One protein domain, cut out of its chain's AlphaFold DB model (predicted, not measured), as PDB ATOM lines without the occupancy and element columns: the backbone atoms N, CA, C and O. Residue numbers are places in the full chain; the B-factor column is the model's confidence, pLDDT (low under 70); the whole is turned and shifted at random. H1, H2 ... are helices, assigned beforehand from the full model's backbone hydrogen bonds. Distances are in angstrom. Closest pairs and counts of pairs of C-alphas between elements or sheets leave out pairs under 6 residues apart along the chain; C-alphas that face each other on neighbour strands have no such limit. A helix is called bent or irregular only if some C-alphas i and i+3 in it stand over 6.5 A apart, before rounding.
ATOM      1  N   ASP A   2      45.872 129.911  68.852       68.19
ATOM      2  CA  ASP A   2      45.840 128.956  69.977       68.19
ATOM      3  C   ASP A   2      47.209 128.338  70.296       68.19
ATOM      4  O   ASP A   2      48.128 128.377  69.473       68.19
ATOM      5  N   GLU A   3      47.338 127.717  71.467       74.06
ATOM      6  CA  GLU A   3      48.533 126.957  71.838       74.06
ATOM      7  C   GLU A   3      48.803 125.788  70.877       74.06
ATOM      8  O   GLU A   3      47.888 125.167  70.334       74.06
ATOM      9  N   VAL A   4      50.087 125.499  70.654       74.31
ATOM     10  CA  VAL A   4      50.522 124.354  69.848       74.31
ATOM     11  C   VAL A   4      50.346 123.097  70.691       74.31
ATOM     12  O   VAL A   4      51.030 122.925  71.700       74.31
ATOM     13  N   LYS A   5      49.432 122.216  70.284       82.25
ATOM     14  CA  LYS A   5      49.218 120.932  70.957       82.25
ATOM     15  C   LYS A   5      50.336 119.959  70.597       82.25
ATOM     16  O   LYS A   5      50.794 119.930  69.456       82.25
ATOM     17  N   LEU A   6      50.766 119.165  71.576       85.12
ATOM     18  CA  LEU A   6      51.866 118.210  71.446       85.12
ATOM     19  C   LEU A   6      51.451 116.840  71.993       85.12
ATOM     20  O   LEU A   6      50.704 116.746  72.966       85.12
ATOM     21  N   ILE A   7      51.976 115.783  71.382       87.25
ATOM     22  CA  ILE A   7      51.896 114.416  71.892       87.25
ATOM     23  C   ILE A   7      52.808 114.289  73.119       87.25
ATOM     24  O   ILE A   7      53.955 114.746  73.094       87.25
ATOM     25  N   LYS A  41      46.228 113.978  64.995       88.56
ATOM     26  CA  LYS A  41      45.870 112.644  64.516       88.56
ATOM     27  C   LYS A  41      45.985 112.546  62.995       88.56
ATOM     28  O   LYS A  41      46.560 111.570  62.511       88.56
ATOM     29  N   GLU A  42      45.506 113.551  62.267       86.44
ATOM     30  CA  GLU A  42      45.658 113.675  60.812       86.44
ATOM     31  C   GLU A  42      47.139 113.735  60.428       86.44
ATOM     32  O   GLU A  42      47.622 112.865  59.702       86.44
ATOM     33  N   ASN A  43      47.904 114.644  61.041       84.94
ATOM     34  CA  ASN A  43      49.348 114.756  60.813       84.94
ATOM     35  C   ASN A  43      50.096 113.435  61.072       84.94
ATOM     36  O   ASN A  43      50.995 113.051  60.319       84.94
ATOM     37  N   TYR A  44      49.735 112.715  62.140       88.12
ATOM     38  CA  TYR A  44      50.321 111.409  62.441       88.12
ATOM     39  C   TYR A  44      49.995 110.372  61.361       88.12
ATOM     40  O   TYR A  44      50.890 109.635  60.940       88.12
ATOM     41  N   ALA A  45      48.739 110.315  60.915       85.44
ATOM     42  CA  ALA A  45      48.295 109.375  59.892       85.44
ATOM     43  C   ALA A  45      48.978 109.624  58.538       85.44
ATOM     44  O   ALA A  45      49.319 108.666  57.843       85.44
ATOM     45  N   GLU A  46      49.213 110.889  58.188       83.19
ATOM     46  CA  GLU A  46      49.802 111.282  56.906       83.19
ATOM     47  C   GLU A  46      51.329 111.195  56.884       83.19
ATOM     48  O   GLU A  46      51.914 110.751  55.897       83.19
ATOM     49  N   ASN A  47      51.999 111.596  57.966       83.00
ATOM     50  CA  ASN A  47      53.444 111.836  57.934       83.00
ATOM     51  C   ASN A  47      54.237 111.034  58.983       83.00
ATOM     52  O   ASN A  47      55.473 110.973  58.923       83.00
ATOM     53  N   GLY A  48      53.555 110.395  59.936       87.81
ATOM     54  CA  GLY A  48      54.173 109.663  61.039       87.81
ATOM     55  C   GLY A  48      54.918 110.551  62.035       87.81
ATOM     56  O   GLY A  48      54.802 111.775  62.034       87.81
ATOM     57  N   LEU A  49      55.707 109.929  62.916       88.88
ATOM     58  CA  LEU A  49      56.393 110.616  64.016       88.88
ATOM     59  C   LEU A  49      57.838 110.989  63.676       88.88
ATOM     60  O   LEU A  49      58.564 110.267  62.986       88.88
ATOM     61  N   CYS A  50      58.296 112.109  64.228       86.69
ATOM     62  CA  CYS A  50      59.708 112.442  64.297       86.69
ATOM     63  C   CYS A  50      60.370 111.729  65.482       86.69
ATOM     64  O   CYS A  50      59.923 111.851  66.617       86.69
ATOM     65  N   ARG A  51      61.500 111.053  65.246       82.44
ATOM     66  CA  ARG A  51      62.260 110.372  66.310       82.44
ATOM     67  C   ARG A  51      62.960 111.324  67.285       82.44
ATOM     68  O   ARG A  51      63.286 110.906  68.387       82.44
ATOM     69  N   ASN A  52      63.192 112.576  66.886       84.44
ATOM     70  CA  ASN A  52      63.925 113.548  67.698       84.44
ATOM     71  C   ASN A  52      62.999 114.286  68.671       84.44
ATOM     72  O   ASN A  52      63.235 114.253  69.873       84.44
ATOM     73  N   CYS A  53      61.940 114.934  68.167       86.12
ATOM     74  CA  CYS A  53      60.996 115.670  69.019       86.12
ATOM     75  C   CYS A  53      59.766 114.862  69.440       86.12
ATOM     76  O   CYS A  53      58.948 115.382  70.195       86.12
ATOM     77  N   LYS A  54      59.611 113.624  68.946       89.88
ATOM     78  CA  LYS A  54      58.489 112.724  69.268       89.88
ATOM     79  C   LYS A  54      57.111 113.221  68.806       89.88
ATOM     80  O   LYS A  54      56.098 112.618  69.141       89.88
ATOM     81  N   GLN A  55      57.073 114.288  68.010       87.75
ATOM     82  CA  GLN A  55      55.842 114.871  67.474       87.75
ATOM     83  C   GLN A  55      55.525 114.339  66.071       87.75
ATOM     84  O   GLN A  55      56.454 113.937  65.355       87.75
ATOM     85  N   PRO A  56      54.248 114.370  65.643       85.69
ATOM     86  CA  PRO A  56      53.878 114.149  64.254       85.69
ATOM     87  C   PRO A  56      54.628 115.109  63.336       85.69
ATOM     88  O   PRO A  56      54.832 116.284  63.653       85.69
ATOM     89  N   LYS A  57      55.082 114.595  62.201       83.06
ATOM     90  CA  LYS A  57      55.659 115.422  61.149       83.06
ATOM     91  C   LYS A  57      54.527 116.184  60.454       83.06
ATOM     92  O   LYS A  57      53.429 115.658  60.328       83.06
ATOM     93  N   ARG A  58      54.809 117.415  60.035       75.06
ATOM     94  CA  ARG A  58      53.821 118.304  59.405       75.06
ATOM     95  C   ARG A  58      54.106 118.512  57.917       75.06
ATOM     96  O   ARG A  58      53.217 118.352  57.107       75.06
ATOM     97  N   ILE A  59      55.370 118.750  57.549       71.31
ATOM     98  CA  ILE A  59      55.770 119.091  56.173       71.31
ATOM     99  C   ILE A  59      56.656 117.983  55.564       71.31
ATOM    100  O   ILE A  59      57.735 117.691  56.087       71.31
ATOM    101  N   PHE A  60      56.208 117.377  54.453       61.53
ATOM    102  CA  PHE A  60      56.978 116.517  53.525       61.53
ATOM    103  C   PHE A  60      57.977 115.532  54.170       61.53
ATOM    104  O   PHE A  60      59.172 115.531  53.869       61.53
ATOM    105  N   TYR A  61      57.502 114.656  55.065       62.00
ATOM    106  CA  TYR A  61      58.300 113.604  55.730       62.00
ATOM    107  C   TYR A  61      59.506 114.082  56.564       62.00
ATOM    108  O   TYR A  61      60.200 113.246  57.166       62.00
ATOM    109  N   GLN A  62      59.734 115.389  56.673       72.00
ATOM    110  CA  GLN A  62      60.742 116.012  57.521       72.00
ATOM    111  C   GLN A  62      60.076 116.652  58.742       72.00
ATOM    112  O   GLN A  62      58.863 116.835  58.815       72.00
ATOM    113  N   CYS A  63      60.865 116.925  59.779       79.31
ATOM    114  CA  CYS A  63      60.331 117.504  61.004       79.31
ATOM    115  C   CYS A  63      60.544 119.017  61.018       79.31
ATOM    116  O   CYS A  63      61.503 119.502  61.622       79.31
ATOM    117  N   SER A  64      59.625 119.750  60.382       76.38
ATOM    118  CA  SER A  64      59.585 121.221  60.408       76.38
ATOM    119  C   SER A  64      59.646 121.769  61.835       76.38
ATOM    120  O   SER A  64      60.428 122.673  62.112       76.38
ATOM    121  N   TYR A  65      58.929 121.137  62.768       80.69
ATOM    122  CA  TYR A  65      58.963 121.460  64.196       80.69
ATOM    123  C   TYR A  65      60.392 121.506  64.767       80.69
ATOM    124  O   TYR A  65      60.787 122.502  65.370       80.69
ATOM    125  N   CYS A  66      61.199 120.460  64.542       83.00
ATOM    126  CA  CYS A  66      62.594 120.428  64.998       83.00
ATOM    127  C   CYS A  66      63.434 121.530  64.344       83.00
ATOM    128  O   CYS A  66      64.260 122.147  65.016       83.00
ATOM    129  N   MET A  67      63.246 121.757  63.043       82.88
ATOM    130  CA  MET A  67      64.023 122.746  62.295       82.88
ATOM    131  C   MET A  67      63.746 124.167  62.792       82.88
ATOM    132  O   MET A  67      64.682 124.914  63.079       82.88
ATOM    133  N   PHE A  68      62.473 124.526  62.972       85.75
ATOM    134  CA  PHE A  68      62.091 125.835  63.497       85.75
ATOM    135  C   PHE A  68      62.577 126.043  64.927       85.75
ATOM    136  O   PHE A  68      63.214 127.059  65.203       85.75
ATOM    137  N   GLN A  69      62.395 125.057  65.812       84.69
ATOM    138  CA  GLN A  69      62.876 125.159  67.192       84.69
ATOM    139  C   GLN A  69      64.378 125.433  67.291       84.69
ATOM    140  O   GLN A  69      64.807 126.237  68.117       84.69
ATOM    141  N   GLN A  70      65.187 124.802  66.436       84.31
ATOM    142  CA  GLN A  70      66.628 125.054  66.398       84.31
ATOM    143  C   GLN A  70      66.968 126.472  65.922       84.31
ATOM    144  O   GLN A  70      68.004 127.008  66.323       84.31
ATOM    145  N   ASN A  71      66.103 127.077  65.103       85.06
ATOM    146  CA  ASN A  71      66.297 128.404  64.530       85.06
ATOM    147  C   ASN A  71      65.779 129.547  65.421       85.06
ATOM    148  O   ASN A  71      66.223 130.680  65.269       85.06
ATOM    149  N   PHE A  72      64.896 129.283  66.390       89.69
ATOM    150  CA  PHE A  72      64.304 130.325  67.252       89.69
ATOM    151  C   PHE A  72      65.307 131.134  68.078       89.69
ATOM    152  O   PHE A  72      64.978 132.216  68.547       89.69
ATOM    153  N   LYS A  73      66.520 130.614  68.276       88.25
ATOM    154  CA  LYS A  73      67.608 131.319  68.970       88.25
ATOM    155  C   LYS A  73      68.413 132.259  68.063       88.25
ATOM    156  O   LYS A  73      69.252 132.994  68.570       88.25
ATOM    157  N   ASN A  74      68.212 132.193  66.746       88.44
ATOM    158  CA  ASN A  74      69.027 132.911  65.765       88.44
ATOM    159  C   ASN A  74      68.444 134.277  65.382       88.44
ATOM    160  O   ASN A  74      69.113 135.036  64.691       88.44
ATOM    161  N   TRP A  75      67.219 134.591  65.804       91.25
ATOM    162  CA  TRP A  75      66.564 135.861  65.510       91.25
ATOM    163  C   TRP A  75      65.649 136.284  66.665       91.25
ATOM    164  O   TRP A  75      65.198 135.459  67.459       91.25
ATOM    165  N   THR A  76      65.382 137.583  66.752       90.25
ATOM    166  CA  THR A  76      64.341 138.179  67.598       90.25
ATOM    167  C   THR A  76      63.915 139.498  66.966       90.25
ATOM    168  O   THR A  76      64.744 140.207  66.393       90.25
ATOM    169  N   SER A  77      62.634 139.840  67.078       85.56
ATOM    170  CA  SER A  77      62.127 141.162  66.700       85.56
ATOM    171  C   SER A  77      62.407 142.239  67.753       85.56
ATOM    172  O   SER A  77      62.176 143.421  67.510       85.56
ATOM    173  N   GLY A  78      62.860 141.844  68.950       86.81
ATOM    174  CA  GLY A  78      62.898 142.708  70.130       86.81
ATOM    175  C   GLY A  78      61.532 142.897  70.805       86.81
ATOM    176  O   GLY A  78      61.463 143.548  71.847       86.81
ATOM    177  N   ASN A  79      60.455 142.313  70.264       84.88
ATOM    178  CA  ASN A  79      59.115 142.318  70.843       84.88
ATOM    179  C   ASN A  79      58.650 140.883  71.140       84.88
ATOM    180  O   ASN A  79      58.460 140.065  70.241       84.88
ATOM    181  N   HIS A  80      58.417 140.594  72.422       86.88
ATOM    182  CA  HIS A  80      58.028 139.263  72.885       86.88
ATOM    183  C   HIS A  80      56.708 138.762  72.274       86.88
ATOM    184  O   HIS A  80      56.596 137.580  71.964       86.88
ATOM    185  N   GLU A  81      55.709 139.628  72.088       84.75
ATOM    186  CA  GLU A  81      54.405 139.224  71.543       84.75
ATOM    187  C   GLU A  81      54.508 138.808  70.071       84.75
ATOM    188  O   GLU A  81      53.910 137.810  69.667       84.75
ATOM    189  N   ILE A  82      55.312 139.529  69.285       84.31
ATOM    190  CA  ILE A  82      55.581 139.199  67.879       84.31
ATOM    191  C   ILE A  82      56.385 137.909  67.781       84.31
ATOM    192  O   ILE A  82      56.031 137.025  67.003       84.31
ATOM    193  N   ASP A  83      57.445 137.786  68.581       88.62
ATOM    194  CA  ASP A  83      58.295 136.597  68.583       88.62
ATOM    195  C   ASP A  83      57.476 135.347  68.921       88.62
ATOM    196  O   ASP A  83      57.580 134.334  68.230       88.62
ATOM    197  N   GLU A  84      56.627 135.416  69.950       89.56
ATOM    198  CA  GLU A  84      55.728 134.320  70.319       89.56
ATOM    199  C   GLU A  84      54.701 134.014  69.226       89.56
ATOM    200  O   GLU A  84      54.442 132.842  68.940       89.56
ATOM    201  N   PHE A  85      54.131 135.036  68.582       86.81
ATOM    202  CA  PHE A  85      53.205 134.842  67.469       86.81
ATOM    203  C   PHE A  85      53.872 134.117  66.295       86.81
ATOM    204  O   PHE A  85      53.367 133.086  65.851       86.81
ATOM    205  N   ILE A  86      55.022 134.609  65.824       88.25
ATOM    206  CA  ILE A  86      55.738 134.033  64.676       88.25
ATOM    207  C   ILE A  86      56.161 132.596  64.982       88.25
ATOM    208  O   ILE A  86      55.925 131.708  64.166       88.25
ATOM    209  N   LYS A  87      56.712 132.330  66.176       90.25
ATOM    210  CA  LYS A  87      57.075 130.965  66.592       90.25
ATOM    211  C   LYS A  87      55.866 130.038  66.554       90.25
ATOM    212  O   LYS A  87      55.947 128.953  65.988       90.25
ATOM    213  N   LYS A  88      54.726 130.455  67.114       87.88
ATOM    214  CA  LYS A  88      53.500 129.645  67.084       87.88
ATOM    215  C   LYS A  88      52.993 129.424  65.652       87.88
ATOM    216  O   LYS A  88      52.586 128.306  65.358       87.88
ATOM    217  N   ALA A  89      53.064 130.425  64.767       85.38
ATOM    218  CA  ALA A  89      52.667 130.285  63.360       85.38
ATOM    219  C   ALA A  89      53.542 129.242  62.652       85.38
ATOM    220  O   ALA A  89      53.032 128.298  62.056       85.38
ATOM    221  N   GLN A  90      54.864 129.357  62.806       87.56
ATOM    222  CA  GLN A  90      55.845 128.441  62.218       87.56
ATOM    223  C   GLN A  90      55.660 126.990  62.677       87.56
ATOM    224  O   GLN A  90      55.834 126.064  61.891       87.56
ATOM    225  N   LEU A  91      55.298 126.772  63.946       84.56
ATOM    226  CA  LEU A  91      55.069 125.426  64.482       84.56
ATOM    227  C   LEU A  91      53.733 124.810  64.045       84.56
ATOM    228  O   LEU A  91      53.601 123.587  64.102       84.56
ATOM    229  N   LYS A  92      52.756 125.635  63.652       79.44
ATOM    230  CA  LYS A  92      51.449 125.179  63.163       79.44
ATOM    231  C   LYS A  92      51.422 124.917  61.664       79.44
ATOM    232  O   LYS A  92      50.649 124.063  61.252       79.44
ATOM    233  N   ALA A  93      52.267 125.598  60.889       78.81
ATOM    234  CA  ALA A  93      52.335 125.430  59.441       78.81
ATOM    235  C   ALA A  93      52.470 123.946  59.040       78.81
ATOM    236  O   ALA A  93      53.375 123.229  59.487       78.81
ATOM    237  N   ASP A  94      51.535 123.501  58.209       74.56
ATOM    238  CA  ASP A  94      51.382 122.146  57.673       74.56
ATOM    239  C   ASP A  94      51.774 122.053  56.188       74.56
ATOM    240  O   ASP A  94      52.167 120.987  55.720       74.56
ATOM    241  N   ILE A  95      51.804 123.184  55.482       74.62
ATOM    242  CA  ILE A  95      52.403 123.341  54.151       74.62
ATOM    243  C   ILE A  95      53.436 124.471  54.136       74.62
ATOM    244  O   ILE A  95      53.459 125.338  55.011       74.62
ATOM    245  N   MET A  96      54.337 124.441  53.153       76.44
ATOM    246  CA  MET A  96      55.493 125.340  53.110       76.44
ATOM    247  C   MET A  96      55.098 126.795  52.861       76.44
ATOM    248  O   MET A  96      55.664 127.706  53.453       76.44
TER     249      MET A  96
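What this domain is: This is residues 2 to 7 and 41 to 96 of the 381 residues of the protein "Serine/threonine protein kinase" of Rhizophagus irregularis (strain DAOM 181602 / DAOM 197198 / MUCL 43194) (UniProt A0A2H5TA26). A helical hairpin, the longest helix H3 folded back beside shorter H2, makes one end of an elongated body; short H1 and the winding residues 48 to 63 make the other. The 62 printed residues hold three named helices, in order H1, H2, H3, and no named strand. The class is all helix, though named helices hold just 28 residues. The whole is compact, with radius of gyration of the C-alphas 12.2 A and spans of 37 by 22 by 21 A.

Where its parts are: Find C-alpha 80 at (58.028, 139.263, 72.885); from there H3, residues 80 to 92, runs 18.3 A to C-alpha 92 at (51.449, 125.179, 63.163). H2 is residues 64 to 71, 10.7 A long. H1 is residues 41 to 47, 10.1 A long, beginning at (45.870, 112.644, 64.516).

How they stand to each other: Look at Tyr 65 and Leu 91, the closest C-alphas of H2 and H3, 5.6 A apart: the two helices touch, H3 with residues 87 to 91 alone. They run opposite ways at a shallow tilt of 31 degrees. H1 is apart from both. In H1, H2 and H3 every O i to N i+4 pair is within hydrogen-bond range.

The domain as a whole: The C-alphas farthest apart, Ala 45 and Gly 78, lie 37.8 A from each other. Residues 8 to 40 are not printed; C-alphas 7 and 41 are 9.7 A apart across this cut. The link from H1 to H2 is long, 16 residues. Confidence is low, pLDDT under 70, at residues 2, 60 and 61.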